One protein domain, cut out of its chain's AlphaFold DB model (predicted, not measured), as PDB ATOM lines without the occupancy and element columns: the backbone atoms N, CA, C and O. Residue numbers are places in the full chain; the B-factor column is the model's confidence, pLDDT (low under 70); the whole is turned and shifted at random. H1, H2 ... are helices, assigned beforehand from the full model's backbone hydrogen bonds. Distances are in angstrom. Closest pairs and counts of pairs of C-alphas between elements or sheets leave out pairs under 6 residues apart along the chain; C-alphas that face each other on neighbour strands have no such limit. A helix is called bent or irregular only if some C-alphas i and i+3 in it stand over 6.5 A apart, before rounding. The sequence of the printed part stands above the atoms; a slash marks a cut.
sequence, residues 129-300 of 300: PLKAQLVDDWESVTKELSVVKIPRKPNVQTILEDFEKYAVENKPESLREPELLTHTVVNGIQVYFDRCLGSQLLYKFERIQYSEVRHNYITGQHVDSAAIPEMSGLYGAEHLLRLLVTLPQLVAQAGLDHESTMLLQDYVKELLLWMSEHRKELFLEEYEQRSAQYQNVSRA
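Overview. This is residues 129 to 300 of the 300 residues of the protein "Chromatin modification-related protein EAF3" of Cylindrobasidium torrendii FP15055 ss-10 (UniProt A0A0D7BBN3). Two pairs of helices cross in the body: the hairpin of H2 and H3, and the pair H5 and H6, which run opposite ways side by side, about perpendicular to H3. H1 crosses one end of the H5 and H6 pair; beyond it H4 runs off nearly at right angles to H1, and short H8 packs on the first residues of H4. The printed part has 172 residues, with eight named helices, H1 to H8 in order, and no named strand: all helix, the packing mostly crossed, with few shallow tilts. It is compact, with a radius of gyration of the C-alphas of 17.0 A and spans of 51 by 39 by 31 A.

Arrangement. H1, residues 129 to 144, is apart from H2, residues 156 to 170. H2 and H3, residues 178 to 201, form a helical hairpin and touch at a shallow tilt of 22 degrees, opposite ways; their closest C-alphas, of Val 168 and Glu 179, are 5.6 A apart. H4, residues 204 to 219, and H1 only just touch, only at their ends, with 3 pairs of C-alphas within 8 A; the closest are Val 141 and Phe 205, 6.8 A. Of H5, residues 237 to 254, residues 239 to 243 touch residues 193 to 201 of H3, about perpendicular at 85 degrees; the closest C-alphas, of Leu 201 and Arg 242, are 6.1 A apart. Residues 238 to 242 of H5 also touch residues 134 to 137 of H1, about perpendicular at 75 degrees; the closest C-alphas, of Asp 137 and Glu 238, are 7.3 A apart. H6, residues 258 to 277, is close but not clearly touching H5, at a shallow tilt of 12 degrees, opposite ways; their closest C-alphas, of Leu 244 and Val 268, are 7.2 A apart. H7, residues 279 to 282, touches no helix. H8, residues 292 to 299, touches residues 204 to 208 of H4; the closest C-alphas, of Phe 205 and Ser 298, are 5.6 A apart. Every O i to N i+4 pair is within hydrogen-bond range in H1, H2, H6 and H8, but 16 of 20 are in H3, 9 of 12 in H4 and 12 of 14 in H5, and H7 is too short for such a pair.

Along the chain. H1 begins at C-alpha 129 (1.841, -22.792, -33.441). H1 and H2 are each 20.8 A long, H3 27.6 A, H4 21.2 A, H5 24.0 A and H6 28.9 A. H3 and H4 are only just irregular, with C-alphas 195 and 198 6.9 A apart and 205 and 208 6.8 A apart; H5 is irregular, with C-alphas 245 and 248 7.1 A apart. H8 ends at C-alpha 299 (12.747, -26.144, -62.197).

Size, cuts and confidence. The two farthest C-alphas, of Glu 173 and Gln 293, are 51.5 A apart. The printed part has no cut; the links H1 to H2 and H4 to H5 are long. Mean pLDDT of the printed part is 87.9, and residues 219 to 228 and residue 300 are under 70.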
ATOM      1  N   PRO A 129       0.946 -21.661 -33.187       92.38
ATOM      2  CA  PRO A 129       1.841 -22.792 -33.441       92.38
ATOM      3  C   PRO A 129       1.648 -23.418 -34.828       92.38
ATOM      4  O   PRO A 129       2.617 -23.811 -35.468       92.38
ATOM      5  N   LEU A 130       0.405 -23.477 -35.317       93.56
ATOM      6  CA  LEU A 130       0.103 -24.022 -36.641       93.56
ATOM      7  C   LEU A 130       0.466 -23.047 -37.764       93.56
ATOM      8  O   LEU A 130       0.801 -23.479 -38.862       93.56
ATOM      9  N   LYS A 131       0.453 -21.734 -37.505       93.44
ATOM     10  CA  LYS A 131       0.999 -20.763 -38.461       93.44
ATOM     11  C   LYS A 131       2.502 -20.920 -38.624       93.44
ATOM     12  O   LYS A 131       2.967 -20.894 -39.756       93.44
ATOM     13  N   ALA A 132       3.236 -21.095 -37.523       93.12
ATOM     14  CA  ALA A 132       4.668 -21.379 -37.586       93.12
ATOM     15  C   ALA A 132       4.921 -22.648 -38.412       93.12
ATOM     16  O   ALA A 132       5.662 -22.592 -39.384       93.12
ATOM     17  N   GLN A 133       4.167 -23.721 -38.146       93.88
ATOM     18  CA  GLN A 133       4.255 -24.964 -38.915       93.88
ATOM     19  C   GLN A 133       4.010 -24.775 -40.424       93.88
ATOM     20  O   GLN A 133       4.672 -25.417 -41.233       93.88
ATOM     21  N   LEU A 134       3.070 -23.911 -40.821       93.88
ATOM     22  CA  LEU A 134       2.812 -23.594 -42.234       93.88
ATOM     23  C   LEU A 134       3.960 -22.823 -42.888       93.88
ATOM     24  O   LEU A 134       4.223 -23.008 -44.076       93.88
ATOM     25  N   VAL A 135       4.603 -21.929 -42.134       93.62
ATOM     26  CA  VAL A 135       5.782 -21.201 -42.609       93.62
ATOM     27  C   VAL A 135       6.945 -22.173 -42.776       93.62
ATOM     28  O   VAL A 135       7.541 -22.186 -43.848       93.62
ATOM     29  N   ASP A 136       7.195 -23.023 -41.783       92.44
ATOM     30  CA  ASP A 136       8.258 -24.030 -41.817       92.44
ATOM     31  C   ASP A 136       8.053 -25.012 -42.986       92.44
ATOM     32  O   ASP A 136       8.954 -25.204 -43.798       92.44
ATOM     33  N   ASP A 137       6.836 -25.543 -43.165       93.62
ATOM     34  CA  ASP A 137       6.470 -26.401 -44.305       93.62
ATOM     35  C   ASP A 137       6.696 -25.701 -45.658       93.62
ATOM     36  O   ASP A 137       7.262 -26.276 -46.593       93.62
ATOM     37  N   TRP A 138       6.297 -24.429 -45.775       92.62
ATOM     38  CA  TRP A 138       6.550 -23.654 -46.988       92.62
ATOM     39  C   TRP A 138       8.049 -23.464 -47.245       92.62
ATOM     40  O   TRP A 138       8.487 -23.603 -48.392       92.62
ATOM     41  N   GLU A 139       8.849 -23.163 -46.221       92.00
ATOM     42  CA  GLU A 139      10.300 -23.005 -46.358       92.00
ATOM     43  C   GLU A 139      10.979 -24.318 -46.752       92.00
ATOM     44  O   GLU A 139      11.761 -24.322 -47.708       92.00
ATOM     45  N   SER A 140      10.619 -25.437 -46.125       90.88
ATOM     46  CA  SER A 140      11.167 -26.751 -46.461       90.88
ATOM     47  C   SER A 140      10.880 -27.141 -47.912       90.88
ATOM     48  O   SER A 140      11.794 -27.474 -48.675       90.88
ATOM     49  N   VAL A 141       9.634 -26.989 -48.371       90.81
ATOM     50  CA  VAL A 141       9.287 -27.377 -49.746       90.81
ATOM     51  C   VAL A 141       9.844 -26.411 -50.792       90.81
ATOM     52  O   VAL A 141      10.305 -26.842 -51.854       90.81
ATOM     53  N   THR A 142       9.798 -25.100 -50.540       86.88
ATOM     54  CA  THR A 142      10.130 -24.101 -51.572       86.88
ATOM     55  C   THR A 142      11.578 -23.625 -51.548       86.88
ATOM     56  O   THR A 142      12.127 -23.357 -52.619       86.88
ATOM     57  N   LYS A 143      12.209 -23.522 -50.373       86.62
ATOM     58  CA  LYS A 143      13.599 -23.065 -50.229       86.62
ATOM     59  C   LYS A 143      14.568 -24.231 -50.093       86.62
ATOM     60  O   LYS A 143      15.586 -24.244 -50.782       86.62
ATOM     61  N   GLU A 144      14.256 -25.201 -49.237       86.62
ATOM     62  CA  GLU A 144      15.156 -26.332 -48.963       86.62
ATOM     63  C   GLU A 144      15.043 -27.450 -50.008       86.62
ATOM     64  O   GLU A 144      15.935 -28.295 -50.115       86.62
ATOM     65  N   LEU A 145      13.989 -27.411 -50.835       88.12
ATOM     66  CA  LEU A 145      13.717 -28.393 -51.889       88.12
ATOM     67  C   LEU A 145      13.626 -29.818 -51.325       88.12
ATOM     68  O   LEU A 145      14.115 -30.789 -51.918       88.12
ATOM     69  N   SER A 146      12.985 -29.931 -50.166       89.94
ATOM     70  CA  SER A 146      12.638 -31.187 -49.519       89.94
ATOM     71  C   SER A 146      11.140 -31.465 -49.692       89.94
ATOM     72  O   SER A 146      10.350 -30.571 -49.988       89.94
ATOM     73  N   VAL A 147      10.728 -32.727 -49.602       91.88
ATOM     74  CA  VAL A 147       9.302 -33.089 -49.641       91.88
ATOM     75  C   VAL A 147       8.975 -34.119 -48.578       91.88
ATOM     76  O   VAL A 147       9.824 -34.909 -48.162       91.88
ATOM     77  N   VAL A 148       7.707 -34.158 -48.187       92.38
ATOM     78  CA  VAL A 148       7.187 -35.181 -47.283       92.38
ATOM     79  C   VAL A 148       7.277 -36.554 -47.946       92.38
ATOM     80  O   VAL A 148       6.897 -36.734 -49.106       92.38
ATOM     81  N   LYS A 149       7.756 -37.554 -47.206       89.75
ATOM     82  CA  LYS A 149       7.785 -38.938 -47.680       89.75
ATOM     83  C   LYS A 149       6.373 -39.530 -47.704       89.75
ATOM     84  O   LYS A 149       5.648 -39.477 -46.715       89.75
ATOM     85  N   ILE A 150       6.020 -40.145 -48.830       89.19
ATOM     86  CA  ILE A 150       4.719 -40.785 -49.070       89.19
ATOM     87  C   ILE A 150       4.964 -42.289 -49.285       89.19
ATOM     88  O   ILE A 150       5.890 -42.624 -50.031       89.19
ATOM     89  N   PRO A 151       4.170 -43.203 -48.692       90.50
ATOM     90  CA  PRO A 151       2.994 -42.963 -47.841       90.50
ATOM     91  C   PRO A 151       3.337 -42.451 -46.436       90.50
ATOM     92  O   PRO A 151       4.331 -42.872 -45.840       90.50
ATOM     93  N   ARG A 152       2.492 -41.569 -45.895       90.56
ATOM     94  CA  ARG A 152       2.672 -40.927 -44.587       90.56
ATOM     95  C   ARG A 152       1.918 -41.669 -43.468       90.56
ATOM     96  O   ARG A 152       0.903 -42.309 -43.719       90.56
ATOM     97  N   LYS A 153       2.448 -41.626 -42.233       88.44
ATOM     98  CA  LYS A 153       1.890 -42.288 -41.032       88.44
ATOM     99  C   LYS A 153       2.089 -41.450 -39.752       88.44
ATOM    100  O   LYS A 153       3.220 -41.417 -39.267       88.44
ATOM    101  N   PRO A 154       1.053 -40.851 -39.150       92.38
ATOM    102  CA  PRO A 154      -0.367 -41.009 -39.467       92.38
ATOM    103  C   PRO A 154      -0.753 -40.347 -40.798       92.38
ATOM    104  O   PRO A 154      -0.122 -39.380 -41.223       92.38
ATOM    105  N   ASN A 155      -1.749 -40.917 -41.478       94.31
ATOM    106  CA  ASN A 155      -2.331 -40.351 -42.698       94.31
ATOM    107  C   ASN A 155      -3.576 -39.512 -42.363       94.31
ATOM    108  O   ASN A 155      -4.102 -39.604 -41.255       94.31
ATOM    109  N   VAL A 156      -4.063 -38.707 -43.307       95.44
ATOM    110  CA  VAL A 156      -5.232 -37.835 -43.087       95.44
ATOM    111  C   VAL A 156      -6.442 -38.617 -42.583       95.44
ATOM    112  O   VAL A 156      -7.094 -38.157 -41.653       95.44
ATOM    113  N   GLN A 157      -6.705 -39.804 -43.132       94.19
ATOM    114  CA  GLN A 157      -7.818 -40.641 -42.686       94.19
ATOM    115  C   GLN A 157      -7.713 -40.984 -41.190       94.19
ATOM    116  O   GLN A 157      -8.634 -40.705 -40.431       94.19
ATOM    117  N   THR A 158      -6.564 -41.495 -40.739       94.38
ATOM    118  CA  THR A 158      -6.340 -41.829 -39.320       94.38
ATOM    119  C   THR A 158      -6.437 -40.606 -38.409       94.38
ATOM    120  O   THR A 158      -7.015 -40.688 -37.334       94.38
ATOM    121  N   ILE A 159      -5.941 -39.448 -38.858       95.62
ATOM    122  CA  ILE A 159      -6.002 -38.191 -38.096       95.62
ATOM    123  C   ILE A 159      -7.456 -37.754 -37.899       95.62
ATOM    124  O   ILE A 159      -7.846 -37.330 -36.815       95.62
ATOM    125  N   LEU A 160      -8.253 -37.851 -38.959       95.31
ATOM    126  CA  LEU A 160      -9.664 -37.500 -38.953       95.31
ATOM    127  C   LEU A 160     -10.498 -38.470 -38.100       95.31
ATOM    128  O   LEU A 160     -11.357 -38.018 -37.346       95.31
ATOM    129  N   GLU A 161     -10.203 -39.769 -38.157       94.50
ATOM    130  CA  GLU A 161     -10.810 -40.792 -37.293       94.50
ATOM    131  C   GLU A 161     -10.475 -40.562 -35.809       94.50
ATOM    132  O   GLU A 161     -11.327 -40.731 -34.936       94.50
ATOM    133  N   ASP A 162      -9.240 -40.165 -35.498       94.62
ATOM    134  CA  ASP A 162      -8.825 -39.873 -34.124       94.62
ATOM    135  C   ASP A 162      -9.466 -38.584 -33.594       94.62
ATOM    136  O   ASP A 162      -9.900 -38.539 -32.439       94.62
ATOM    137  N   PHE A 163      -9.628 -37.569 -34.447       94.19
ATOM    138  CA  PHE A 163     -10.412 -36.381 -34.113       94.19
ATOM    139  C   PHE A 163     -11.896 -36.711 -33.889       94.19
ATOM    140  O   PHE A 163     -12.506 -36.186 -32.958       94.19
ATOM    141  N   GLU A 164     -12.482 -37.593 -34.701       92.69
ATOM    142  CA  GLU A 164     -13.874 -38.017 -34.532       92.69
ATOM    143  C   GLU A 164     -14.097 -38.678 -33.166       92.69
ATOM    144  O   GLU A 164     -15.018 -38.297 -32.439       92.69
ATOM    145  N   LYS A 165     -13.207 -39.596 -32.763       93.06
ATOM    146  CA  LYS A 165     -13.235 -40.205 -31.421       93.06
ATOM    147  C   LYS A 165     -13.113 -39.142 -30.332       93.06
ATOM    148  O   LYS A 165     -13.926 -39.116 -29.409       93.06
ATOM    149  N   TYR A 166     -12.153 -38.226 -30.469       92.69
ATOM    150  CA  TYR A 166     -11.952 -37.127 -29.526       92.69
ATOM    151  C   TYR A 166     -13.213 -36.267 -29.357       92.69
ATOM    152  O   TYR A 166     -13.594 -35.961 -28.223       92.69
ATOM    153  N   ALA A 167     -13.871 -35.890 -30.455       90.56
ATOM    154  CA  ALA A 167     -15.047 -35.025 -30.436       90.56
ATOM    155  C   ALA A 167     -16.259 -35.705 -29.777       90.56
ATOM    156  O   ALA A 167     -17.009 -35.054 -29.044       90.56
ATOM    157  N   VAL A 168     -16.432 -37.014 -29.992       88.44
ATOM    158  CA  VAL A 168     -17.508 -37.806 -29.378       88.44
ATOM    159  C   VAL A 168     -17.258 -38.051 -27.885       88.44
ATOM    160  O   VAL A 168     -18.200 -37.996 -27.092       88.44
ATOM    161  N   GLU A 169     -16.006 -38.292 -27.485       89.62
ATOM    162  CA  GLU A 169     -15.636 -38.567 -26.091       89.62
ATOM    163  C   GLU A 169     -15.633 -37.307 -25.218       89.62
ATOM    164  O   GLU A 169     -16.222 -37.300 -24.137       89.62
ATOM    165  N   ASN A 170     -14.992 -36.231 -25.684       85.69
ATOM    166  CA  ASN A 170     -14.802 -35.018 -24.886       85.69
ATOM    167  C   ASN A 170     -15.987 -34.056 -24.966       85.69
ATOM    168  O   ASN A 170     -16.150 -33.237 -24.062       85.69
ATOM    169  N   LYS A 171     -16.814 -34.158 -26.018       83.38
ATOM    170  CA  LYS A 171     -17.997 -33.312 -26.258       83.38
ATOM    171  C   LYS A 171     -17.721 -31.829 -25.972       83.38
ATOM    172  O   LYS A 171     -18.357 -31.251 -25.085       83.38
ATOM    173  N   PRO A 172     -16.756 -31.217 -26.678       81.94
ATOM    174  CA  PRO A 172     -16.396 -29.828 -26.436       81.94
ATOM    175  C   PRO A 172     -17.620 -28.921 -26.619       81.94
ATOM    176  O   PRO A 172     -18.391 -29.070 -27.565       81.94
ATOM    177  N   GLU A 173     -17.798 -27.972 -25.696       78.38
ATOM    178  CA  GLU A 173     -18.968 -27.075 -25.640       78.38
ATOM    179  C   GLU A 173     -19.091 -26.179 -26.890       78.38
ATOM    180  O   GLU A 173     -20.162 -25.655 -27.192       78.38
ATOM    181  N   SER A 174     -17.998 -26.035 -27.645       80.06
ATOM    182  CA  SER A 174     -17.926 -25.348 -28.936       80.06
ATOM    183  C   SER A 174     -18.686 -26.067 -30.057       80.06
ATOM    184  O   SER A 174     -19.109 -25.411 -31.010       80.06
ATOM    185  N   LEU A 175     -18.870 -27.392 -29.972       85.75
ATOM    186  CA  LEU A 175     -19.465 -28.194 -31.038       85.75
ATOM    187  C   LEU A 175     -20.955 -28.432 -30.808       85.75
ATOM    188  O   LEU A 175     -21.393 -28.962 -29.787       85.75
ATOM    189  N   ARG A 176     -21.755 -28.106 -31.824       83.25
ATOM    190  CA  ARG A 176     -23.182 -28.432 -31.848       83.25
ATOM    191  C   ARG A 176     -23.370 -29.884 -32.280       83.25
ATOM    192  O   ARG A 176     -22.892 -30.266 -33.344       83.25
ATOM    193  N   GLU A 177     -24.089 -30.657 -31.467       84.69
ATOM    194  CA  GLU A 177     -24.475 -32.055 -31.737       84.69
ATOM    195  C   GLU A 177     -23.310 -32.949 -32.231       84.69
ATOM    196  O   GLU A 177     -23.405 -33.558 -33.302       84.69
ATOM    197  N   PRO A 178     -22.209 -33.061 -31.456       83.69
ATOM    198  CA  PRO A 178     -21.011 -33.794 -31.873       83.69
ATOM    199  C   PRO A 178     -21.277 -35.271 -32.189       83.69
ATOM    200  O   PRO A 178     -20.649 -35.825 -33.082       83.69
ATOM    201  N   GLU A 179     -22.241 -35.919 -31.538       84.19
ATOM    202  CA  GLU A 179     -22.551 -37.333 -31.802       84.19
ATOM    203  C   GLU A 179     -23.155 -37.584 -33.193       84.19
ATOM    204  O   GLU A 179     -22.999 -38.671 -33.740       84.19
ATOM    205  N   LEU A 180     -23.847 -36.596 -33.769       86.25
ATOM    206  CA  LEU A 180     -24.558 -36.754 -35.041       86.25
ATOM    207  C   LEU A 180     -23.799 -36.118 -36.211       86.25
ATOM    208  O   LEU A 180     -23.788 -36.654 -37.320       86.25
ATOM    209  N   LEU A 181     -23.188 -34.955 -35.977       89.81
ATOM    210  CA  LEU A 181     -22.644 -34.122 -37.048       89.81
ATOM    211  C   LEU A 181     -21.154 -34.362 -37.302       89.81
ATOM    212  O   LEU A 181     -20.724 -34.184 -38.443       89.81
ATOM    213  N   THR A 182     -20.386 -34.825 -36.307       91.44
ATOM    214  CA  THR A 182     -18.928 -35.011 -36.442       91.44
ATOM    215  C   THR A 182     -18.575 -35.901 -37.627       91.44
ATOM    216  O   THR A 182     -17.831 -35.458 -38.499       91.44
ATOM    217  N   HIS A 183     -19.170 -37.096 -37.723       92.69
ATOM    218  CA  HIS A 183     -18.919 -38.026 -38.830       92.69
ATOM    219  C   HIS A 183     -19.156 -37.369 -40.199       92.69
ATOM    220  O   HIS A 183     -18.356 -37.494 -41.124       92.69
ATOM    221  N   THR A 184     -20.252 -36.615 -40.331       92.88
ATOM    222  CA  THR A 184     -20.621 -35.952 -41.590       92.88
ATOM    223  C   THR A 184     -19.623 -34.857 -41.961       92.88
ATOM    224  O   THR A 184     -19.215 -34.758 -43.119       92.88
ATOM    225  N   VAL A 185     -19.204 -34.044 -40.988       92.81
ATOM    226  CA  VAL A 185     -18.224 -32.972 -41.210       92.81
ATOM    227  C   VAL A 185     -16.855 -33.553 -41.554       92.81
ATOM    228  O   VAL A 185     -16.234 -33.116 -42.523       92.81
ATOM    229  N   VAL A 186     -16.407 -34.560 -40.806       94.19
ATOM    230  CA  VAL A 186     -15.128 -35.245 -41.018       94.19
ATOM    231  C   VAL A 186     -15.075 -35.902 -42.397       94.19
ATOM    232  O   VAL A 186     -14.136 -35.655 -43.159       94.19
ATOM    233  N   ASN A 187     -16.118 -36.648 -42.772       94.12
ATOM    234  CA  ASN A 187     -16.230 -37.239 -44.102       94.12
ATOM    235  C   ASN A 187     -16.224 -36.164 -45.201       94.12
ATOM    236  O   ASN A 187     -15.533 -36.303 -46.208       94.12
ATOM    237  N   GLY A 188     -16.927 -35.048 -44.980       93.12
ATOM    238  CA  GLY A 188     -16.896 -33.897 -45.876       93.12
ATOM    239  C   GLY A 188     -15.478 -33.358 -46.080       93.12
ATOM    240  O   GLY A 188     -15.047 -33.185 -47.219       93.12
ATOM    241  N   ILE A 189     -14.723 -33.147 -44.999       94.50
ATOM    242  CA  ILE A 189     -13.333 -32.675 -45.064       94.50
ATOM    243  C   ILE A 189     -12.450 -33.669 -45.828       94.50
ATOM    244  O   ILE A 189     -11.693 -33.234 -46.697       94.50
ATOM    245  N   GLN A 190     -12.571 -34.976 -45.576       95.31
ATOM    246  CA  GLN A 190     -11.830 -36.017 -46.303       95.31
ATOM    247  C   GLN A 190     -12.120 -35.967 -47.808       95.31
ATOM    248  O   GLN A 190     -11.210 -35.866 -48.630       95.31
ATOM    249  N   VAL A 191     -13.397 -35.927 -48.178       93.00
ATOM    250  CA  VAL A 191     -13.829 -35.870 -49.576       93.00
ATOM    251  C   VAL A 191     -13.335 -34.595 -50.277       93.00
ATOM    252  O   VAL A 191     -12.957 -34.628 -51.453       93.00
ATOM    253  N   TYR A 192     -13.328 -33.459 -49.576       92.81
ATOM    254  CA  TYR A 192     -12.752 -32.215 -50.091       92.81
ATOM    255  C   TYR A 192     -11.234 -32.301 -50.219       92.81
ATOM    256  O   TYR A 192     -10.690 -31.835 -51.219       92.81
ATOM    257  N   PHE A 193     -10.552 -32.924 -49.260       95.56
ATOM    258  CA  PHE A 193      -9.114 -33.152 -49.316       95.56
ATOM    259  C   PHE A 193      -8.726 -33.929 -50.574       95.56
ATOM    260  O   PHE A 193      -7.899 -33.455 -51.356       95.56
ATOM    261  N   ASP A 194      -9.387 -35.057 -50.830       92.88
ATOM    262  CA  ASP A 194      -9.111 -35.907 -51.989       92.88
ATOM    263  C   ASP A 194      -9.313 -35.179 -53.325       92.88
ATOM    264  O   ASP A 194      -8.540 -35.362 -54.273       92.88
ATOM    265  N   ARG A 195     -10.316 -34.294 -53.398       91.06
ATOM    266  CA  ARG A 195     -10.583 -33.469 -54.586       91.06
ATOM    267  C   ARG A 195      -9.607 -32.304 -54.741       91.06
ATOM    268  O   ARG A 195      -9.160 -32.040 -55.856       91.06
ATOM    269  N   CYS A 196      -9.276 -31.609 -53.656       91.56
ATOM    270  CA  CYS A 196      -8.467 -30.390 -53.691       91.56
ATOM    271  C   CYS A 196      -6.962 -30.655 -53.724       91.56
ATOM    272  O   CYS A 196      -6.213 -29.787 -54.183       91.56
ATOM    273  N   LEU A 197      -6.497 -31.824 -53.271       92.44
ATOM    274  CA  LEU A 197      -5.071 -32.122 -53.157       92.44
ATOM    275  C   LEU A 197      -4.327 -31.858 -54.468       92.44
ATOM    276  O   LEU A 197      -3.396 -31.056 -54.517       92.44
ATOM    277  N   GLY A 198      -4.786 -32.484 -55.550       89.56
ATOM    278  CA  GLY A 198      -4.136 -32.400 -56.852       89.56
ATOM    279  C   GLY A 198      -4.231 -31.032 -57.522       89.56
ATOM    280  O   GLY A 198      -3.442 -30.753 -58.417       89.56
ATOM    281  N   SER A 199      -5.169 -30.169 -57.138       88.38
ATOM    282  CA  SER A 199      -5.388 -28.875 -57.793       88.38
ATOM    283  C   SER A 199      -4.813 -27.707 -56.999       88.38
ATOM    284  O   SER A 199      -4.189 -26.834 -57.600       88.38
ATOM    285  N   GLN A 200      -4.974 -27.701 -55.675       89.44
ATOM    286  CA  GLN A 200      -4.795 -26.511 -54.836       89.44
ATOM    287  C   GLN A 200      -3.791 -26.683 -53.688       89.44
ATOM    288  O   GLN A 200      -3.184 -25.696 -53.292       89.44
ATOM    289  N   LEU A 201      -3.593 -27.897 -53.157       93.88
ATOM    290  CA  LEU A 201      -2.836 -28.078 -51.903       93.88
ATOM    291  C   LEU A 201      -1.330 -28.320 -52.095       93.88
ATOM    292  O   LEU A 201      -0.565 -28.251 -51.133       93.88
ATOM    293  N   LEU A 202      -0.899 -28.627 -53.321       94.31
ATOM    294  CA  LEU A 202       0.488 -28.979 -53.636       94.31
ATOM    295  C   LEU A 202       1.259 -27.801 -54.227       94.31
ATOM    296  O   LEU A 202       0.837 -27.217 -55.238       94.31
ATOM    297  N   TYR A 203       2.440 -27.535 -53.670       93.31
ATOM    298  CA  TYR A 203       3.391 -26.584 -54.236       93.31
ATOM    299  C   TYR A 203       3.964 -27.098 -55.562       93.31
ATOM    300  O   TYR A 203       3.935 -28.298 -55.842       93.31
ATOM    301  N   LYS A 204       4.530 -26.200 -56.388       90.31
ATOM    302  CA  LYS A 204       5.103 -26.570 -57.702       90.31
ATOM    303  C   LYS A 204       6.103 -27.733 -57.577       90.31
ATOM    304  O   LYS A 204       6.070 -28.646 -58.395       90.31
ATOM    305  N   PHE A 205       6.936 -27.721 -56.534       90.56
ATOM    306  CA  PHE A 205       7.971 -28.733 -56.299       90.56
ATOM    307  C   PHE A 205       7.412 -30.138 -56.003       90.56
ATOM    308  O   PHE A 205       7.994 -31.134 -56.423       90.56
ATOM    309  N   GLU A 206       6.249 -30.241 -55.356       92.62
ATOM    310  CA  GLU A 206       5.609 -31.522 -55.005       92.62
ATOM    311  C   GLU A 206       4.824 -32.141 -56.173       92.62
ATOM    312  O   GLU A 206       4.426 -33.304 -56.116       92.62
ATOM    313  N   ARG A 207       4.590 -31.392 -57.263       91.19
ATOM    314  CA  ARG A 207       3.790 -31.867 -58.407       91.19
ATOM    315  C   ARG A 207       4.394 -33.089 -59.095       91.19
ATOM    316  O   ARG A 207       3.647 -33.931 -59.585       91.19
ATOM    317  N   ILE A 208       5.722 -33.199 -59.115       90.31
ATOM    318  CA  ILE A 208       6.410 -34.360 -59.695       90.31
ATOM    319  C   ILE A 208       6.150 -35.592 -58.831       90.31
ATOM    320  O   ILE A 208       5.653 -36.590 -59.344       90.31
ATOM    321  N   GLN A 209       6.369 -35.489 -57.518       91.06
ATOM    322  CA  GLN A 209       6.045 -36.548 -56.564       91.06
ATOM    323  C   GLN A 209       4.570 -36.958 -56.660       91.06
ATOM    324  O   GLN A 209       4.263 -38.144 -56.647       91.06
ATOM    325  N   TYR A 210       3.644 -36.009 -56.805       91.50
ATOM    326  CA  TYR A 210       2.229 -36.328 -57.001       91.50
ATOM    327  C   TYR A 210       1.977 -37.143 -58.273       91.50
ATOM    328  O   TYR A 210       1.195 -38.094 -58.253       91.50
ATOM    329  N   SER A 211       2.651 -36.806 -59.376       88.81
ATOM    330  CA  SER A 211       2.571 -37.580 -60.616       88.81
ATOM    331  C   SER A 211       3.123 -38.998 -60.436       88.81
ATOM    332  O   SER A 211       2.507 -39.950 -60.908       88.81
ATOM    333  N   GLU A 212       4.247 -39.150 -59.731       87.19
ATOM    334  CA  GLU A 212       4.830 -40.457 -59.397       87.19
ATOM    335  C   GLU A 212       3.878 -41.285 -58.524       87.19
ATOM    336  O   GLU A 212       3.635 -42.454 -58.809       87.19
ATOM    337  N   VAL A 213       3.272 -40.676 -57.502       87.44
ATOM    338  CA  VAL A 213       2.284 -41.327 -56.628       87.44
ATOM    339  C   VAL A 213       1.050 -41.754 -57.427       87.44
ATOM    340  O   VAL A 213       0.622 -42.903 -57.326       87.44
ATOM    341  N   ARG A 214       0.503 -40.886 -58.287       85.62
ATOM    342  CA  ARG A 214      -0.615 -41.253 -59.173       85.62
ATOM    343  C   ARG A 214      -0.256 -42.393 -60.123       85.62
ATOM    344  O   ARG A 214      -1.105 -43.240 -60.406       85.62
ATOM    345  N   HIS A 215       0.971 -42.417 -60.633       83.06
ATOM    346  CA  HIS A 215       1.433 -43.512 -61.475       83.06
ATOM    347  C   HIS A 215       1.530 -44.815 -60.678       83.06
ATOM    348  O   HIS A 215       0.964 -45.820 -61.082       83.06
ATOM    349  N   ASN A 216       2.156 -44.786 -59.505       79.81
ATOM    350  CA  ASN A 216       2.428 -45.991 -58.728       79.81
ATOM    351  C   ASN A 216       1.183 -46.599 -58.069       79.81
ATOM    352  O   ASN A 216       1.127 -47.814 -57.923       79.81
ATOM    353  N   TYR A 217       0.203 -45.777 -57.676       74.44
ATOM    354  CA  TYR A 217      -0.939 -46.224 -56.867       74.44
ATOM    355  C   TYR A 217      -2.305 -46.124 -57.559       74.44
ATOM    356  O   TYR A 217      -3.265 -46.688 -57.049       74.44
ATOM    357  N   ILE A 218      -2.429 -45.418 -58.692       72.25
ATOM    358  CA  ILE A 218      -3.731 -45.232 -59.370       72.25
ATOM    359  C   ILE A 218      -3.721 -45.734 -60.816       72.25
ATOM    360  O   ILE A 218      -4.659 -46.393 -61.245       72.25
ATOM    361  N   THR A 219      -2.697 -45.379 -61.596       68.00
ATOM    362  CA  THR A 219      -2.718 -45.515 -63.071       68.00
ATOM    363  C   THR A 219      -1.677 -46.485 -63.635       68.00
ATOM    364  O   THR A 219      -1.621 -46.692 -64.846       68.00
ATOM    365  N   GLY A 220      -0.833 -47.062 -62.784       66.44
ATOM    366  CA  GLY A 220       0.264 -47.938 -63.181       66.44
ATOM    367  C   GLY A 220      -0.201 -49.342 -63.555       66.44
ATOM    368  O   GLY A 220      -1.231 -49.823 -63.093       66.44
ATOM    369  N   GLN A 221       0.612 -50.037 -64.354       60.75
ATOM    370  CA  GLN A 221       0.340 -51.411 -64.810       60.75
ATOM    371  C   GLN A 221       0.278 -52.448 -63.670       60.75
ATOM    372  O   GLN A 221      -0.183 -53.562 -63.889       60.75
ATOM    373  N   HIS A 222       0.735 -52.085 -62.468       60.03
ATOM    374  CA  HIS A 222       0.769 -52.935 -61.273       60.03
ATOM    375  C   HIS A 222      -0.345 -52.624 -60.257       60.03
ATOM    376  O   HIS A 222      -0.315 -53.161 -59.153       60.03
ATOM    377  N   VAL A 223      -1.294 -51.741 -60.589       61.50
ATOM    378  CA  VAL A 223      -2.354 -51.317 -59.663       61.50
ATOM    379  C   VAL A 223      -3.597 -52.183 -59.854       61.50
ATOM    380  O   VAL A 223      -4.243 -52.136 -60.902       61.50
ATOM    381  N   ASP A 224      -3.970 -52.931 -58.816       61.75
ATOM    382  CA  ASP A 224      -5.256 -53.622 -58.761       61.75
ATOM    383  C   ASP A 224      -6.390 -52.591 -58.682       61.75
ATOM    384  O   ASP A 224      -6.510 -51.842 -57.711       61.75
ATOM    385  N   SER A 225      -7.269 -52.564 -59.689       59.59
ATOM    386  CA  SER A 225      -8.368 -51.583 -59.785       59.59
ATOM    387  C   SER A 225      -9.356 -51.625 -58.608       59.59
ATOM    388  O   SER A 225     -10.151 -50.704 -58.450       59.59
ATOM    389  N   ALA A 226      -9.318 -52.678 -57.786       58.25
ATOM    390  CA  ALA A 226     -10.164 -52.846 -56.608       58.25
ATOM    391  C   ALA A 226      -9.619 -52.162 -55.336       58.25
ATOM    392  O   ALA A 226     -10.357 -52.046 -54.363       58.25
ATOM    393  N   ALA A 227      -8.358 -51.716 -55.326       63.75
ATOM    394  CA  ALA A 227      -7.692 -51.186 -54.134       63.75
ATOM    395  C   ALA A 227      -6.957 -49.869 -54.417       63.75
ATOM    396  O   ALA A 227      -5.842 -49.668 -53.944       63.75
ATOM    397  N   ILE A 228      -7.565 -48.977 -55.205       69.31
ATOM    398  CA  ILE A 228      -7.022 -47.631 -55.425       69.31
ATOM    399  C   ILE A 228      -7.124 -46.874 -54.091       69.31
ATOM    400  O   ILE A 228      -8.243 -46.589 -53.659       69.31
ATOM    401  N   PRO A 229      -6.001 -46.560 -53.419       74.31
ATOM    402  CA  PRO A 229      -6.055 -45.834 -52.163       74.31
ATOM    403  C   PRO A 229      -6.532 -44.402 -52.414       74.31
ATOM    404  O   PRO A 229      -6.118 -43.747 -53.378       74.31
ATOM    405  N   GLU A 230      -7.380 -43.906 -51.519       85.38
ATOM    406  CA  GLU A 230      -7.713 -42.484 -51.468       85.38
ATOM    407  C   GLU A 230      -6.454 -41.670 -51.145       85.38
ATOM    408  O   GLU A 230      -5.512 -42.156 -50.507       85.38
ATOM    409  N   MET A 231      -6.403 -40.416 -51.596       89.38
ATOM    410  CA  MET A 231      -5.225 -39.585 -51.347       89.38
ATOM    411  C   MET A 231      -5.102 -39.253 -49.856       89.38
ATOM    412  O   MET A 231      -3.994 -39.182 -49.325       89.38
ATOM    413  N   SER A 232      -6.229 -39.132 -49.162       92.50
ATOM    414  CA  SER A 232      -6.345 -39.043 -47.708       92.50
ATOM    415  C   SER A 232      -5.668 -40.213 -46.973       92.50
ATOM    416  O   SER A 232      -5.135 -40.030 -45.878       92.50
ATOM    417  N   GLY A 233      -5.583 -41.392 -47.596       90.75
ATOM    418  CA  GLY A 233      -4.863 -42.553 -47.066       90.75
ATOM    419  C   GLY A 233      -3.340 -42.516 -47.271       90.75
ATOM    420  O   GLY A 233      -2.619 -43.296 -46.644       90.75
ATOM    421  N   LEU A 234      -2.835 -41.625 -48.132       91.44
ATOM    422  CA  LEU A 234      -1.416 -41.536 -48.505       91.44
ATOM    423  C   LEU A 234      -0.705 -40.311 -47.917       91.44
ATOM    424  O   LEU A 234       0.484 -40.389 -47.600       91.44
ATOM    425  N   TYR A 235      -1.417 -39.192 -47.811       94.69
ATOM    426  CA  TYR A 235      -0.899 -37.904 -47.353       94.69
ATOM    427  C   TYR A 235      -1.137 -37.699 -45.850       94.69
ATOM    428  O   TYR A 235      -1.885 -38.455 -45.231       94.69
ATOM    429  N   GLY A 236      -0.469 -36.707 -45.253       94.50
ATOM    430  CA  GLY A 236      -0.468 -36.471 -43.805       94.50
ATOM    431  C   GLY A 236      -1.047 -35.134 -43.351       94.50
ATOM    432  O   GLY A 236      -1.743 -34.433 -44.092       94.50
ATOM    433  N   ALA A 237      -0.728 -34.791 -42.101       95.12
ATOM    434  CA  ALA A 237      -1.193 -33.593 -41.409       95.12
ATOM    435  C   ALA A 237      -0.769 -32.288 -42.101       95.12
ATOM    436  O   ALA A 237      -1.500 -31.302 -42.056       95.12
ATOM    437  N   GLU A 238       0.391 -32.286 -42.758       94.50
ATOM    438  CA  GLU A 238       0.981 -31.139 -43.447       94.50
ATOM    439  C   GLU A 238       0.030 -30.631 -44.540       94.50
ATOM    440  O   GLU A 238      -0.394 -29.473 -44.548       94.50
ATOM    441  N   HIS A 239      -0.400 -31.535 -45.421       95.56
ATOM    442  CA  HIS A 239      -1.318 -31.221 -46.514       95.56
ATOM    443  C   HIS A 239      -2.737 -30.957 -46.010       95.56
ATOM    444  O   HIS A 239      -3.428 -30.103 -46.571       95.56
ATOM    445  N   LEU A 240      -3.179 -31.656 -44.955       96.19
ATOM    446  CA  LEU A 240      -4.475 -31.392 -44.323       96.19
ATOM    447  C   LEU A 240      -4.534 -29.960 -43.784       96.19
ATOM    448  O   LEU A 240      -5.507 -29.250 -44.029       96.19
ATOM    449  N   LEU A 241      -3.475 -29.492 -43.120       95.62
ATOM    450  CA  LEU A 241      -3.417 -28.133 -42.591       95.62
ATOM    451  C   LEU A 241      -3.538 -27.085 -43.708       95.62
ATOM    452  O   LEU A 241      -4.270 -26.104 -43.555       95.62
ATOM    453  N   ARG A 242      -2.911 -27.317 -44.870       95.38
ATOM    454  CA  ARG A 242      -3.068 -26.450 -46.054       95.38
ATOM    455  C   ARG A 242      -4.519 -26.393 -46.545       95.38
ATOM    456  O   ARG A 242      -4.987 -25.317 -46.930       95.38
ATOM    457  N   LEU A 243      -5.250 -27.515 -46.505       95.25
ATOM    458  CA  LEU A 243      -6.682 -27.532 -46.826       95.25
ATOM    459  C   LEU A 243      -7.466 -26.657 -45.853       95.25
ATOM    460  O   LEU A 243      -8.232 -25.811 -46.305       95.25
ATOM    461  N   LEU A 244      -7.261 -26.823 -44.543       94.25
ATOM    462  CA  LEU A 244      -8.015 -26.090 -43.519       94.25
ATOM    463  C   LEU A 244      -7.843 -24.569 -43.648       94.25
ATOM    464  O   LEU A 244      -8.801 -23.821 -43.467       94.25
ATOM    465  N   VAL A 245      -6.654 -24.100 -44.034       92.44
ATOM    466  CA  VAL A 245      -6.385 -22.673 -44.296       92.44
ATOM    467  C   VAL A 245      -7.062 -22.176 -45.576       92.44
ATOM    468  O   VAL A 245      -7.493 -21.025 -45.644       92.44
ATOM    469  N   THR A 246      -7.167 -23.033 -46.592       90.94
ATOM    470  CA  THR A 246      -7.775 -22.698 -47.892       90.94
ATOM    471  C   THR A 246      -9.304 -22.824 -47.861       90.94
ATOM    472  O   THR A 246     -10.007 -22.191 -48.652       90.94
ATOM    473  N   LEU A 247      -9.843 -23.587 -46.906       90.50
ATOM    474  CA  LEU A 247     -11.259 -23.923 -46.780       90.50
ATOM    475  C   LEU A 247     -12.212 -22.715 -46.783       90.50
ATOM    476  O   LEU A 247     -13.226 -22.795 -47.475       90.50
ATOM    477  N   PRO A 248     -11.918 -21.570 -46.130       90.56
ATOM    478  CA  PRO A 248     -12.786 -20.395 -46.196       90.56
ATOM    479  C   PRO A 248     -13.038 -19.892 -47.618       90.56
ATOM    480  O   PRO A 248     -14.143 -19.457 -47.936       90.56
ATOM    481  N   GLN A 249     -12.021 -19.966 -48.483       87.94
ATOM    482  CA  GLN A 249     -12.139 -19.559 -49.883       87.94
ATOM    483  C   GLN A 249     -12.987 -20.558 -50.676       87.94
ATOM    484  O   GLN A 249     -13.750 -20.147 -51.548       87.94
ATOM    485  N   LEU A 250     -12.895 -21.850 -50.347       85.94
ATOM    486  CA  LEU A 250     -13.691 -22.909 -50.972       85.94
ATOM    487  C   LEU A 250     -15.162 -22.829 -50.560       85.94
ATOM    488  O   LEU A 250     -16.048 -22.896 -51.408       85.94
ATOM    489  N   VAL A 251     -15.428 -22.598 -49.276       87.81
ATOM    490  CA  VAL A 251     -16.786 -22.431 -48.743       87.81
ATOM    491  C   VAL A 251     -17.465 -21.191 -49.322       87.81
ATOM    492  O   VAL A 251     -18.641 -21.249 -49.675       87.81
ATOM    493  N   ALA A 252     -16.721 -20.095 -49.508       86.94
ATOM    494  CA  ALA A 252     -17.248 -18.891 -50.148       86.94
ATOM    495  C   ALA A 252     -17.705 -19.133 -51.600       86.94
ATOM    496  O   ALA A 252     -18.639 -18.480 -52.056       86.94
ATOM    497  N   GLN A 253     -17.078 -20.072 -52.316       85.06
ATOM    498  CA  GLN A 253     -17.464 -20.458 -53.679       85.06
ATOM    499  C   GLN A 253     -18.624 -21.463 -53.704       85.06
ATOM    500  O   GLN A 253     -19.378 -21.496 -54.671       85.06
ATOM    501  N   ALA A 254     -18.775 -22.273 -52.652       83.62
ATOM    502  CA  ALA A 254     -19.802 -23.308 -52.559       83.62
ATOM    503  C   ALA A 254     -21.220 -22.759 -52.304       83.62
ATOM    504  O   ALA A 254     -22.191 -23.478 -52.523       83.62
ATOM    505  N   GLY A 255     -21.354 -21.508 -51.849       81.69
ATOM    506  CA  GLY A 255     -22.660 -20.876 -51.622       81.69
ATOM    507  C   GLY A 255     -23.459 -21.489 -50.464       81.69
ATOM    508  O   GLY A 255     -24.681 -21.576 -50.550       81.69
ATOM    509  N   LEU A 256     -22.781 -21.933 -49.399       84.75
ATOM    510  CA  LEU A 256     -23.434 -22.468 -48.199       84.75
ATOM    511  C   LEU A 256     -24.252 -21.395 -47.464       84.75
ATOM    512  O   LEU A 256     -23.899 -20.212 -47.449       84.75
ATOM    513  N   ASP A 257     -25.329 -21.822 -46.804       89.50
ATOM    514  CA  ASP A 257     -26.117 -20.953 -45.936       89.50
ATOM    515  C   ASP A 257     -25.326 -20.542 -44.680       89.50
ATOM    516  O   ASP A 257     -24.288 -21.116 -44.327       89.50
ATOM    517  N   HIS A 258     -25.806 -19.501 -43.995       87.69
ATOM    518  CA  HIS A 258     -25.094 -18.929 -42.856       87.69
ATOM    519  C   HIS A 258     -24.976 -19.902 -41.675       87.69
ATOM    520  O   HIS A 258     -23.923 -19.938 -41.039       87.69
ATOM    521  N   GLU A 259     -26.011 -20.698 -41.393       89.31
ATOM    522  CA  GLU A 259     -26.021 -21.615 -40.249       89.31
ATOM    523  C   GLU A 259     -25.047 -22.774 -40.483       89.31
ATOM    524  O   GLU A 259     -24.189 -23.026 -39.634       89.31
ATOM    525  N   SER A 260     -25.084 -23.392 -41.667       89.62
ATOM    526  CA  SER A 260     -24.130 -24.440 -42.054       89.62
ATOM    527  C   SER A 260     -22.690 -23.929 -42.091       89.62
ATOM    528  O   SER A 260     -21.765 -24.634 -41.688       89.62
ATOM    529  N   THR A 261     -22.480 -22.684 -42.536       90.44
ATOM    530  CA  THR A 261     -21.147 -22.064 -42.543       90.44
ATOM    531  C   THR A 261     -20.612 -21.859 -41.128       90.44
ATOM    532  O   THR A 261     -19.434 -22.118 -40.886       90.44
ATOM    533  N   MET A 262     -21.445 -21.403 -40.185       89.69
ATOM    534  CA  MET A 262     -21.044 -21.244 -38.783       89.69
ATOM    535  C   MET A 262     -20.785 -22.589 -38.109       89.69
ATOM    536  O   MET A 262     -19.754 -22.735 -37.461       89.69
ATOM    537  N   LEU A 263     -21.641 -23.585 -38.351       91.31
ATOM    538  CA  LEU A 263     -21.427 -24.950 -37.878       91.31
ATOM    539  C   LEU A 263     -20.062 -25.473 -38.345       91.31
ATOM    540  O   LEU A 263     -19.217 -25.822 -37.524       91.31
ATOM    541  N   LEU A 264     -19.808 -25.464 -39.657       92.00
ATOM    542  CA  LEU A 264     -18.543 -25.936 -40.219       92.00
ATOM    543  C   LEU A 264     -17.350 -25.149 -39.664       92.00
ATOM    544  O   LEU A 264     -16.304 -25.727 -39.379       92.00
ATOM    545  N   GLN A 265     -17.505 -23.838 -39.479       92.19
ATOM    546  CA  GLN A 265     -16.468 -22.989 -38.908       92.19
ATOM    547  C   GLN A 265     -16.080 -23.436 -37.493       92.19
ATOM    548  O   GLN A 265     -14.895 -23.425 -37.169       92.19
ATOM    549  N   ASP A 266     -17.043 -23.813 -36.658       91.94
ATOM    550  CA  ASP A 266     -16.773 -24.209 -35.277       91.94
ATOM    551  C   ASP A 266     -16.133 -25.603 -35.202       91.94
ATOM    552  O   ASP A 266     -15.139 -25.767 -34.495       91.94
ATOM    553  N   TYR A 267     -16.561 -26.546 -36.049       93.38
ATOM    554  CA  TYR A 267     -15.877 -27.839 -36.211       93.38
ATOM    555  C   TYR A 267     -14.432 -27.692 -36.692       93.38
ATOM    556  O   TYR A 267     -13.525 -28.326 -36.159       93.38
ATOM    557  N   VAL A 268     -14.192 -26.833 -37.684       93.81
ATOM    558  CA  VAL A 268     -12.844 -26.612 -38.219       93.81
ATOM    559  C   VAL A 268     -11.952 -25.905 -37.199       93.81
ATOM    560  O   VAL A 268     -10.769 -26.225 -37.102       93.81
ATOM    561  N   LYS A 269     -12.491 -24.966 -36.412       93.38
ATOM    562  CA  LYS A 269     -11.744 -24.352 -35.304       93.38
ATOM    563  C   LYS A 269     -11.346 -25.387 -34.260       93.38
ATOM    564  O   LYS A 269     -10.195 -25.376 -33.840       93.38
ATOM    565  N   GLU A 270     -12.265 -26.263 -33.866       93.69
ATOM    566  CA  GLU A 270     -11.981 -27.306 -32.881       93.69
ATOM    567  C   GLU A 270     -10.918 -28.281 -33.400       93.69
ATOM    568  O   GLU A 270      -9.953 -28.576 -32.700       93.69
ATOM    569  N   LEU A 271     -11.010 -28.682 -34.673       94.69
ATOM    570  CA  LEU A 271      -9.986 -29.496 -35.327       94.69
ATOM    571  C   LEU A 271      -8.614 -28.803 -35.315       94.69
ATOM    572  O   LEU A 271      -7.608 -29.430 -34.991       94.69
ATOM    573  N   LEU A 272      -8.551 -27.503 -35.620       94.62
ATOM    574  CA  LEU A 272      -7.303 -26.734 -35.559       94.62
ATOM    575  C   LEU A 272      -6.735 -26.653 -34.133       94.62
ATOM    576  O   LEU A 272      -5.517 -26.698 -33.960       94.62
ATOM    577  N   LEU A 273      -7.585 -26.528 -33.113       93.50
ATOM    578  CA  LEU A 273      -7.147 -26.542 -31.716       93.50
ATOM    579  C   LEU A 273      -6.578 -27.913 -31.339       93.50
ATOM    580  O   LEU A 273      -5.439 -27.990 -30.880       93.50
ATOM    581  N   TRP A 274      -7.304 -28.987 -31.645       94.31
ATOM    582  CA  TRP A 274      -6.868 -30.356 -31.388       94.31
ATOM    583  C   TRP A 274      -5.545 -30.695 -32.097       94.31
ATOM    584  O   TRP A 274      -4.622 -31.238 -31.481       94.31
ATOM    585  N   MET A 275      -5.389 -30.290 -33.364       94.50
ATOM    586  CA  MET A 275      -4.132 -30.447 -34.109       94.50
ATOM    587  C   MET A 275      -2.978 -29.652 -33.483       94.50
ATOM    588  O   MET A 275      -1.828 -30.089 -33.524       94.50
ATOM    589  N   SER A 276      -3.258 -28.483 -32.898       93.88
ATOM    590  CA  SER A 276      -2.249 -27.669 -32.210       93.88
ATOM    591  C   SER A 276      -1.743 -28.342 -30.928       93.88
ATOM    592  O   SER A 276      -0.560 -28.207 -30.591       93.88
ATOM    593  N   GLU A 277      -2.608 -29.061 -30.214       93.00
ATOM    594  CA  GLU A 277      -2.243 -29.827 -29.016       93.00
ATOM    595  C   GLU A 277      -1.385 -31.049 -29.373       93.00
ATOM    596  O   GLU A 277      -0.332 -31.259 -28.768       93.00
ATOM    597  N   HIS A 278      -1.751 -31.770 -30.437       92.88
ATOM    598  CA  HIS A 278      -1.083 -33.002 -30.887       92.88
ATOM    599  C   HIS A 278       0.020 -32.769 -31.931       92.88
ATOM    600  O   HIS A 278       0.495 -33.701 -32.582       92.88
ATOM    601  N   ARG A 279       0.484 -31.524 -32.095       91.19
ATOM    602  CA  ARG A 279       1.388 -31.134 -33.193       91.19
ATOM    603  C   ARG A 279       2.640 -32.014 -33.326       91.19
ATOM    604  O   ARG A 279       3.072 -32.301 -34.432       91.19
ATOM    605  N   LYS A 280       3.218 -32.449 -32.201       88.75
ATOM    606  CA  LYS A 280       4.470 -33.224 -32.185       88.75
ATOM    607  C   LYS A 280       4.303 -34.636 -32.743       88.75
ATOM    608  O   LYS A 280       5.272 -35.233 -33.184       88.75
ATOM    609  N   GLU A 281       3.093 -35.174 -32.669       90.69
ATOM    610  CA  GLU A 281       2.774 -36.524 -33.134       90.69
ATOM    611  C   GLU A 281       2.288 -36.495 -34.589       90.69
ATOM    612  O   GLU A 281       2.550 -37.415 -35.365       90.69
ATOM    613  N   LEU A 282       1.608 -35.409 -34.965       90.25
ATOM    614  CA  LEU A 282       1.007 -35.237 -36.284       90.25
ATOM    615  C   LEU A 282       2.021 -34.798 -37.352       90.25
ATOM    616  O   LEU A 282       2.055 -35.387 -38.440       90.25
ATOM    617  N   PHE A 283       2.844 -33.787 -37.060       91.50
ATOM    618  CA  PHE A 283       3.746 -33.166 -38.035       91.50
ATOM    619  C   PHE A 283       5.146 -33.781 -38.003       91.50
ATOM    620  O   PHE A 283       5.672 -34.116 -36.944       91.50
ATOM    621  N   LEU A 284       5.760 -33.915 -39.180       86.06
ATOM    622  CA  LEU A 284       7.163 -34.307 -39.290       86.06
ATOM    623  C   LEU A 284       8.110 -33.151 -38.958       86.06
ATOM    624  O   LEU A 284       7.908 -32.022 -39.399       86.06
ATOM    625  N   GLU A 285       9.191 -33.481 -38.256       79.44
ATOM    626  CA  GLU A 285      10.354 -32.599 -38.096       79.44
ATOM    627  C   GLU A 285      11.240 -32.636 -39.362       79.44
ATOM    628  O   GLU A 285      11.707 -31.611 -39.843       79.44
ATOM    629  N   GLU A 286      11.450 -33.852 -39.882       81.12
ATOM    630  CA  GLU A 286      12.300 -34.268 -41.013       81.12
ATOM    631  C   GLU A 286      11.632 -34.333 -42.402       81.12
ATOM    632  O   GLU A 286      10.779 -35.206 -42.586       81.12
ATOM    633  N   TYR A 287      12.032 -33.538 -43.405       89.31
ATOM    634  CA  TYR A 287      11.575 -33.710 -44.801       89.31
ATOM    635  C   TYR A 287      12.651 -34.415 -45.641       89.31
ATOM    636  O   TYR A 287      13.850 -34.239 -45.434       89.31
ATOM    637  N   GLU A 288      12.245 -35.218 -46.631       86.31
ATOM    638  CA  GLU A 288      13.186 -35.953 -47.478       86.31
ATOM    639  C   GLU A 288      13.768 -35.029 -48.553       86.31
ATOM    640  O   GLU A 288      13.048 -34.507 -49.412       86.31
ATOM    641  N   GLN A 289      15.091 -34.851 -48.545       85.25
ATOM    642  CA  GLN A 289      15.769 -34.090 -49.588       85.25
ATOM    643  C   GLN A 289      15.776 -34.872 -50.906       85.25
ATOM    644  O   GLN A 289      16.238 -36.013 -50.979       85.25
ATOM    645  N   ARG A 290      15.273 -34.252 -51.976       85.12
ATOM    646  CA  ARG A 290      15.158 -34.912 -53.282       85.12
ATOM    647  C   ARG A 290      16.437 -34.819 -54.105       85.12
ATOM    648  O   ARG A 290      17.201 -33.858 -54.005       85.12
ATOM    649  N   SER A 291      16.642 -35.829 -54.956       82.44
ATOM    650  CA  SER A 291      17.824 -35.960 -55.815       82.44
ATOM    651  C   SER A 291      17.984 -34.778 -56.780       82.44
ATOM    652  O   SER A 291      17.012 -34.128 -57.170       82.44
ATOM    653  N   ALA A 292      19.216 -34.534 -57.235       79.75
ATOM    654  CA  ALA A 292      19.506 -33.467 -58.196       79.75
ATOM    655  C   ALA A 292      18.684 -33.596 -59.496       79.75
ATOM    656  O   ALA A 292      18.286 -32.593 -60.084       79.75
ATOM    657  N   GLN A 293      18.373 -34.825 -59.924       81.19
ATOM    658  CA  GLN A 293      17.518 -35.074 -61.085       81.19
ATOM    659  C   GLN A 293      16.091 -34.565 -60.857       81.19
ATOM    660  O   GLN A 293      15.556 -33.860 -61.709       81.19
ATOM    661  N   TYR A 294      15.500 -34.865 -59.698       84.75
ATOM    662  CA  TYR A 294      14.173 -34.372 -59.330       84.75
ATOM    663  C   TYR A 294      14.153 -32.837 -59.281       84.75
ATOM    664  O   TYR A 294      13.262 -32.199 -59.842       84.75
ATOM    665  N   GLN A 295      15.185 -32.227 -58.688       83.25
ATOM    666  CA  GLN A 295      15.311 -30.771 -58.627       83.25
ATOM    667  C   GLN A 295      15.379 -30.139 -60.022       83.25
ATOM    668  O   GLN A 295      14.713 -29.134 -60.271       83.25
ATOM    669  N   ASN A 296      16.115 -30.741 -60.957       80.81
ATOM    670  CA  ASN A 296      16.213 -30.229 -62.322       80.81
ATOM    671  C   ASN A 296      14.867 -30.288 -63.055       80.81
ATOM    672  O   ASN A 296      14.475 -29.306 -63.679       80.81
ATOM    673  N   VAL A 297      14.133 -31.398 -62.924       81.50
ATOM    674  CA  VAL A 297      12.799 -31.548 -63.529       81.50
ATOM    675  C   VAL A 297      11.794 -30.576 -62.899       81.50
ATOM    676  O   VAL A 297      10.941 -30.048 -63.599       81.50
ATOM    677  N   SER A 298      11.912 -30.272 -61.601       76.62
ATOM    678  CA  SER A 298      11.003 -29.334 -60.916       76.62
ATOM    679  C   SER A 298      11.175 -27.864 -61.318       76.62
ATOM    680  O   SER A 298      10.243 -27.063 -61.184       76.62
ATOM    681  N   ARG A 299      12.382 -27.505 -61.777       72.56
ATOM    682  CA  ARG A 299      12.747 -26.144 -62.197       72.56
ATOM    683  C   ARG A 299      12.411 -25.867 -63.660       72.56
ATOM    684  O   ARG A 299      12.288 -24.691 -64.005       72.56
ATOM    685  N   ALA A 300      12.273 -26.918 -64.471       57.09
ATOM    686  CA  ALA A 300      11.725 -26.838 -65.822       57.09
ATOM    687  C   ALA A 300      10.259 -26.346 -65.808       57.09
ATOM    688  O   ALA A 300       9.844 -25.803 -66.851       57.09
TER     689      ALA A 300